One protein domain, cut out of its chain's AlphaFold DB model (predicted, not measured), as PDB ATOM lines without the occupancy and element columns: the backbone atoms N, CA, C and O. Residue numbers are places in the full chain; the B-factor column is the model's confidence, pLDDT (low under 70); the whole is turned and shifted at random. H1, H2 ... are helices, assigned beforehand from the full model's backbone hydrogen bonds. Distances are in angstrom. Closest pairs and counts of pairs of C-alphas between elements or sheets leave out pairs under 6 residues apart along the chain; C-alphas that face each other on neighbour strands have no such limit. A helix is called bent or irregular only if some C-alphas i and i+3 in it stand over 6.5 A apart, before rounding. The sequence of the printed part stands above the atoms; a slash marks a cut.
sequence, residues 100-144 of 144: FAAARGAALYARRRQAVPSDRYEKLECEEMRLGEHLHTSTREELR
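This is residues 100 to 144 of the 144 residues of an uncharacterized protein of Penicillium freii (UniProt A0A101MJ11). Two helices, H1 and then H2, make the arms of a wide open V, with the short link of residues 116 to 123 at its corner. The arms do not come together anywhere, no core forms between them, and nearly the whole printed part stands free. The printed part has 45 residues, with two named helices in the order H1, H2 and no named strand, and its class is all helix. It is extended, with a radius of gyration of the C-alphas of 16.3 A, and elongated, with spans of 48 by 25 by 15 A.

Start with H1, residues 100 to 115, and go on to H2, residues 124 to 141; you will find the two apart, with no C-alpha of the one within 8 A of the other. Between them look at residues 116 to 123, a short link of 8 residues, in which residues 117 to 119 are a helical run without a name. Residues 100 to 112, 114 to 120 and 122 to 144 stand free. In the backbones of H1 and H2, every O i to N i+4 pair is within hydrogen-bond range.

Find C-alpha 100 at (2.075, 1.626, 10.680); from there H1 runs 22.2 A to C-alpha 115 at (-16.769, 13.405, 11.401). Next find C-alpha 124 at (-12.224, 29.638, 1.721), where H2, the longest helix with 18 residues, begins; it runs 26.4 A to C-alpha 141 at (-21.578, 17.562, -19.844). Neither helix is bent.

Look to Ala 101 and Leu 143 for the two C-alphas farthest apart, at 48.0 A. The printed part has no cut, and it ends at Arg 144, the chain's last residue. In the B-factor column the mean pLDDT of the printed part is 74.1, and you will find values under 70 at residues 116 to 121 and 136 to 144.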
ATOM      1  N   PHE A 100       3.188   0.807  11.173       88.56
ATOM      2  CA  PHE A 100       2.075   1.626  10.680       88.56
ATOM      3  C   PHE A 100       1.386   2.451  11.769       88.56
ATOM      4  O   PHE A 100       0.376   3.100  11.495       88.56
ATOM      5  N   ALA A 101       1.902   2.459  13.001       89.75
ATOM      6  CA  ALA A 101       1.243   3.105  14.132       89.75
ATOM      7  C   ALA A 101       1.019   4.610  13.894       89.75
ATOM      8  O   ALA A 101      -0.082   5.111  14.132       89.75
ATOM      9  N   ALA A 102       2.021   5.307  13.345       88.25
ATOM     10  CA  ALA A 102       1.922   6.727  13.005       88.25
ATOM     11  C   ALA A 102       0.878   6.985  11.903       88.25
ATOM     12  O   ALA A 102      -0.022   7.808  12.082       88.25
ATOM     13  N   ALA A 103       0.932   6.228  10.801       90.25
ATOM     14  CA  ALA A 103      -0.023   6.343   9.695       90.25
ATOM     15  C   ALA A 103      -1.465   6.055  10.147       90.25
ATOM     16  O   ALA A 103      -2.400   6.778   9.801       90.25
ATOM     17  N   ARG A 104      -1.649   5.038  10.995       89.88
ATOM     18  CA  ARG A 104      -2.943   4.703  11.596       89.88
ATOM     19  C   ARG A 104      -3.450   5.826  12.502       89.88
ATOM     20  O   ARG A 104      -4.630   6.165  12.433       89.88
ATOM     21  N   GLY A 105      -2.579   6.417  13.320       89.25
ATOM     22  CA  GLY A 105      -2.903   7.581  14.147       89.25
ATOM     23  C   GLY A 105      -3.363   8.774  13.307       89.25
ATOM     24  O   GLY A 105      -4.419   9.346  13.580       89.25
ATOM     25  N   ALA A 106      -2.636   9.080  12.229       88.25
ATOM     26  CA  ALA A 106      -2.985  10.142  11.289       88.25
ATOM     27  C   ALA A 106      -4.344   9.898  10.611       88.25
ATOM     28  O   ALA A 106      -5.181  10.798  10.569       88.25
ATOM     29  N   ALA A 107      -4.614   8.671  10.155       90.56
ATOM     30  CA  ALA A 107      -5.900   8.310   9.557       90.56
ATOM     31  C   ALA A 107      -7.067   8.442  10.553       90.56
ATOM     32  O   ALA A 107      -8.133   8.961  10.214       90.56
ATOM     33  N   LEU A 108      -6.870   8.012  11.805       87.88
ATOM     34  CA  LEU A 108      -7.868   8.164  12.867       87.88
ATOM     35  C   LEU A 108      -8.123   9.636  13.205       87.88
ATOM     36  O   LEU A 108      -9.279  10.022  13.400       87.88
ATOM     37  N   TYR A 109      -7.067  10.449  13.251       85.19
ATOM     38  CA  TYR A 109      -7.171  11.889  13.455       85.19
ATOM     39  C   TYR A 109      -7.931  12.563  12.305       85.19
ATOM     40  O   TYR A 109      -8.910  13.264  12.556       85.19
ATOM     41  N   ALA A 110      -7.566  12.282  11.051       84.88
ATOM     42  CA  ALA A 110      -8.247  12.809   9.870       84.88
ATOM     43  C   ALA A 110      -9.742  12.452   9.869       84.88
ATOM     44  O   ALA A 110     -10.590  13.329   9.710       84.88
ATOM     45  N   ARG A 111     -10.081  11.188  10.160       84.62
ATOM     46  CA  ARG A 111     -11.476  10.747  10.293       84.62
ATOM     47  C   ARG A 111     -12.225  11.529  11.370       84.62
ATOM     48  O   ARG A 111     -13.368  11.915  11.147       84.62
ATOM     49  N   ARG A 112     -11.612  11.768  12.537       80.62
ATOM     50  CA  ARG A 112     -12.235  12.585  13.595       80.62
ATOM     51  C   ARG A 112     -12.504  14.008  13.108       80.62
ATOM     52  O   ARG A 112     -13.611  14.495  13.296       80.62
ATOM     53  N   ARG A 113     -11.543  14.641  12.431       77.94
ATOM     54  CA  ARG A 113     -11.696  16.005  11.892       77.94
ATOM     55  C   ARG A 113     -12.788  16.093  10.818       77.94
ATOM     56  O   ARG A 113     -13.448  17.117  10.716       77.94
ATOM     57  N   GLN A 114     -13.014  15.020  10.061       77.50
ATOM     58  CA  GLN A 114     -14.101  14.933   9.077       77.50
ATOM     59  C   GLN A 114     -15.473  14.658   9.714       77.50
ATOM     60  O   GLN A 114     -16.485  15.173   9.241       77.50
ATOM     61  N   ALA A 115     -15.523  13.844  10.773       75.00
ATOM     62  CA  ALA A 115     -16.769  13.405  11.401       75.00
ATOM     63  C   ALA A 115     -17.322  14.383  12.451       75.00
ATOM     64  O   ALA A 115     -18.510  14.317  12.760       75.00
ATOM     65  N   VAL A 116     -16.490  15.266  13.017       66.75
ATOM     66  CA  VAL A 116     -16.892  16.218  14.065       66.75
ATOM     67  C   VAL A 116     -17.264  17.569  13.432       66.75
ATOM     68  O   VAL A 116     -16.385  18.266  12.926       66.75
ATOM     69  N   PRO A 117     -18.549  17.985  13.455       57.41
ATOM     70  CA  PRO A 117     -18.992  19.205  12.780       57.41
ATOM     71  C   PRO A 117     -18.426  20.503  13.363       57.41
ATOM     72  O   PRO A 117     -18.323  21.471  12.619       57.41
ATOM     73  N   SER A 118     -18.082  20.532  14.656       60.50
ATOM     74  CA  SER A 118     -17.675  21.756  15.367       60.50
ATOM     75  C   SER A 118     -16.305  22.289  14.955       60.50
ATOM     76  O   SER A 118     -16.074  23.486  15.068       60.50
ATOM     77  N   ASP A 119     -15.426  21.423  14.442       57.25
ATOM     78  CA  ASP A 119     -14.027  21.771  14.161       57.25
ATOM     79  C   ASP A 119     -13.724  21.774  12.657       57.25
ATOM     80  O   ASP A 119     -12.559  21.801  12.246       57.25
ATOM     81  N   ARG A 120     -14.759  21.724  11.807       58.81
ATOM     82  CA  ARG A 120     -14.590  21.829  10.357       58.81
ATOM     83  C   ARG A 120     -14.138  23.241  10.002       58.81
ATOM     84  O   ARG A 120     -14.942  24.158   9.902       58.81
ATOM     85  N   TYR A 121     -12.835  23.385   9.801       64.19
ATOM     86  CA  TYR A 121     -12.234  24.553   9.179       64.19
ATOM     87  C   TYR A 121     -11.706  24.130   7.810       64.19
ATOM     88  O   TYR A 121     -10.622  23.560   7.695       64.19
ATOM     89  N   GLU A 122     -12.524  24.350   6.787       70.25
ATOM     90  CA  GLU A 122     -12.075  24.374   5.400       70.25
ATOM     91  C   GLU A 122     -11.664  25.821   5.100       70.25
ATOM     92  O   GLU A 122     -12.365  26.754   5.498       70.25
ATOM     93  N   LYS A 123     -10.502  26.031   4.469       71.56
ATOM     94  CA  LYS A 123     -10.141  27.388   4.052       71.56
ATOM     95  C   LYS A 123     -11.034  27.807   2.878       71.56
ATOM     96  O   LYS A 123     -11.387  26.962   2.058       71.56
ATOM     97  N   LEU A 124     -11.354  29.097   2.777       75.88
ATOM     98  CA  LEU A 124     -12.224  29.638   1.721       75.88
ATOM     99  C   LEU A 124     -11.754  29.250   0.312       75.88
ATOM    100  O   LEU A 124     -12.578  28.944  -0.543       75.88
ATOM    101  N   GLU A 125     -10.442  29.157   0.087       83.31
ATOM    102  CA  GLU A 125      -9.882  28.806  -1.221       83.31
ATOM    103  C   GLU A 125     -10.269  27.383  -1.668       83.31
ATOM    104  O   GLU A 125     -10.372  27.109  -2.863       83.31
ATOM    105  N   CYS A 126     -10.510  26.463  -0.726       78.88
ATOM    106  CA  CYS A 126     -10.975  25.109  -1.038       78.88
ATOM    107  C   CYS A 126     -12.447  25.102  -1.480       78.88
ATOM    108  O   CYS A 126     -12.816  24.345  -2.379       78.88
ATOM    109  N   GLU A 127     -13.282  25.968  -0.899       79.62
ATOM    110  CA  GLU A 127     -14.669  26.144  -1.331       79.62
ATOM    111  C   GLU A 127     -14.741  26.796  -2.720       79.62
ATOM    112  O   GLU A 127     -15.459  26.306  -3.593       79.62
ATOM    113  N   GLU A 128     -13.939  27.837  -2.958       83.62
ATOM    114  CA  GLU A 128     -13.825  28.501  -4.261       83.62
ATOM    115  C   GLU A 128     -13.351  27.536  -5.360       83.62
ATOM    116  O   GLU A 128     -13.935  27.493  -6.446       83.62
ATOM    117  N   MET A 129     -12.343  26.707  -5.068       83.38
ATOM    118  CA  MET A 129     -11.844  25.686  -5.995       83.38
ATOM    119  C   MET A 129     -12.924  24.655  -6.338       83.38
ATOM    120  O   MET A 129     -13.164  24.382  -7.513       83.38
ATOM    121  N   ARG A 130     -13.632  24.135  -5.329       80.50
ATOM    122  CA  ARG A 130     -14.702  23.142  -5.505       80.50
ATOM    123  C   ARG A 130     -15.872  23.699  -6.323       80.50
ATOM    124  O   ARG A 130     -16.419  23.001  -7.176       80.50
ATOM    125  N   LEU A 131     -16.242  24.964  -6.112       80.31
ATOM    126  CA  LEU A 131     -17.238  25.653  -6.943       80.31
ATOM    127  C   LEU A 131     -16.765  25.790  -8.399       80.31
ATOM    128  O   LEU A 131     -17.545  25.545  -9.321       80.31
ATOM    129  N   GLY A 132     -15.489  26.115  -8.614       80.56
ATOM    130  CA  GLY A 132     -14.881  26.164  -9.945       80.56
ATOM    131  C   GLY A 132     -14.908  24.812 -10.673       80.56
ATOM    132  O   GLY A 132     -15.274  24.749 -11.848       80.56
ATOM    133  N   GLU A 133     -14.592  23.719  -9.977       80.38
ATOM    134  CA  GLU A 133     -14.641  22.356 -10.523       80.38
ATOM    135  C   GLU A 133     -16.067  21.923 -10.906       80.38
ATOM    136  O   GLU A 133     -16.275  21.322 -11.967       80.38
ATOM    137  N   HIS A 134     -17.071  22.272 -10.093       73.19
ATOM    138  CA  HIS A 134     -18.480  21.998 -10.395       73.19
ATOM    139  C   HIS A 134     -18.979  22.749 -11.636       73.19
ATOM    140  O   HIS A 134     -19.672  22.173 -12.475       73.19
ATOM    141  N   LEU A 135     -18.588  24.013 -11.805       71.75
ATOM    142  CA  LEU A 135     -18.932  24.783 -13.002       71.75
ATOM    143  C   LEU A 135     -18.258  24.200 -14.253       71.75
ATOM    144  O   LEU A 135     -18.882  24.080 -15.309       71.75
ATOM    145  N   HIS A 136     -16.996  23.783 -14.137       61.25
ATOM    146  CA  HIS A 136     -16.244  23.238 -15.266       61.25
ATOM    147  C   HIS A 136     -16.756  21.859 -15.721       61.25
ATOM    148  O   HIS A 136     -16.800  21.573 -16.918       61.25
ATOM    149  N   THR A 137     -17.192  21.018 -14.781       61.12
ATOM    150  CA  THR A 137     -17.800  19.710 -15.076       61.12
ATOM    151  C   THR A 137     -19.192  19.843 -15.697       61.12
ATOM    152  O   THR A 137     -19.437  19.206 -16.720       61.12
ATOM    153  N   SER A 138     -20.044  20.741 -15.187       59.75
ATOM    154  CA  SER A 138     -21.368  21.035 -15.768       59.75
ATOM    155  C   SER A 138     -21.268  21.504 -17.224       59.75
ATOM    156  O   SER A 138     -21.957  20.993 -18.102       59.75
ATOM    157  N   THR A 139     -20.336  22.417 -17.511       58.34
ATOM    158  CA  THR A 139     -20.133  22.949 -18.871       58.34
ATOM    159  C   THR A 139     -19.669  21.863 -19.855       58.34
ATOM    160  O   THR A 139     -19.949  21.925 -21.048       58.34
ATOM    161  N   ARG A 140     -18.944  20.845 -19.374       56.38
ATOM    162  CA  ARG A 140     -18.429  19.747 -20.204       56.38
ATOM    163  C   ARG A 140     -19.484  18.679 -20.504       56.38
ATOM    164  O   ARG A 140     -19.395  18.042 -21.552       56.38
ATOM    165  N   GLU A 141     -20.448  18.469 -19.611       57.06
ATOM    166  CA  GLU A 141     -21.578  17.562 -19.844       57.06
ATOM    167  C   GLU A 141     -22.632  18.172 -20.776       57.06
ATOM    168  O   GLU A 141     -23.207  17.447 -21.578       57.06
ATOM    169  N   GLU A 142     -22.819  19.496 -20.760       54.38
ATOM    170  CA  GLU A 142     -23.729  20.204 -21.679       54.38
ATOM    171  C   GLU A 142     -23.218  20.290 -23.131       54.38
ATOM    172  O   GLU A 142     -23.993  20.545 -24.051       54.38
ATOM    173  N   LEU A 143     -21.918  20.075 -23.355       53.59
ATOM    174  CA  LEU A 143     -21.273  20.106 -24.676       53.59
ATOM    175  C   LEU A 143     -21.115  18.715 -25.325       53.59
ATOM    176  O   LEU A 143     -20.425  18.593 -26.343       53.59
ATOM    177  N   ARG A 144     -21.697  17.666 -24.734       44.75
ATOM    178  CA  ARG A 144     -21.622  16.275 -25.204       44.75
ATOM    179  C   ARG A 144     -22.954  15.790 -25.757       44.75
ATOM    180  O   ARG A 144     -22.893  14.986 -26.714       44.75
TER     181      ARG A 144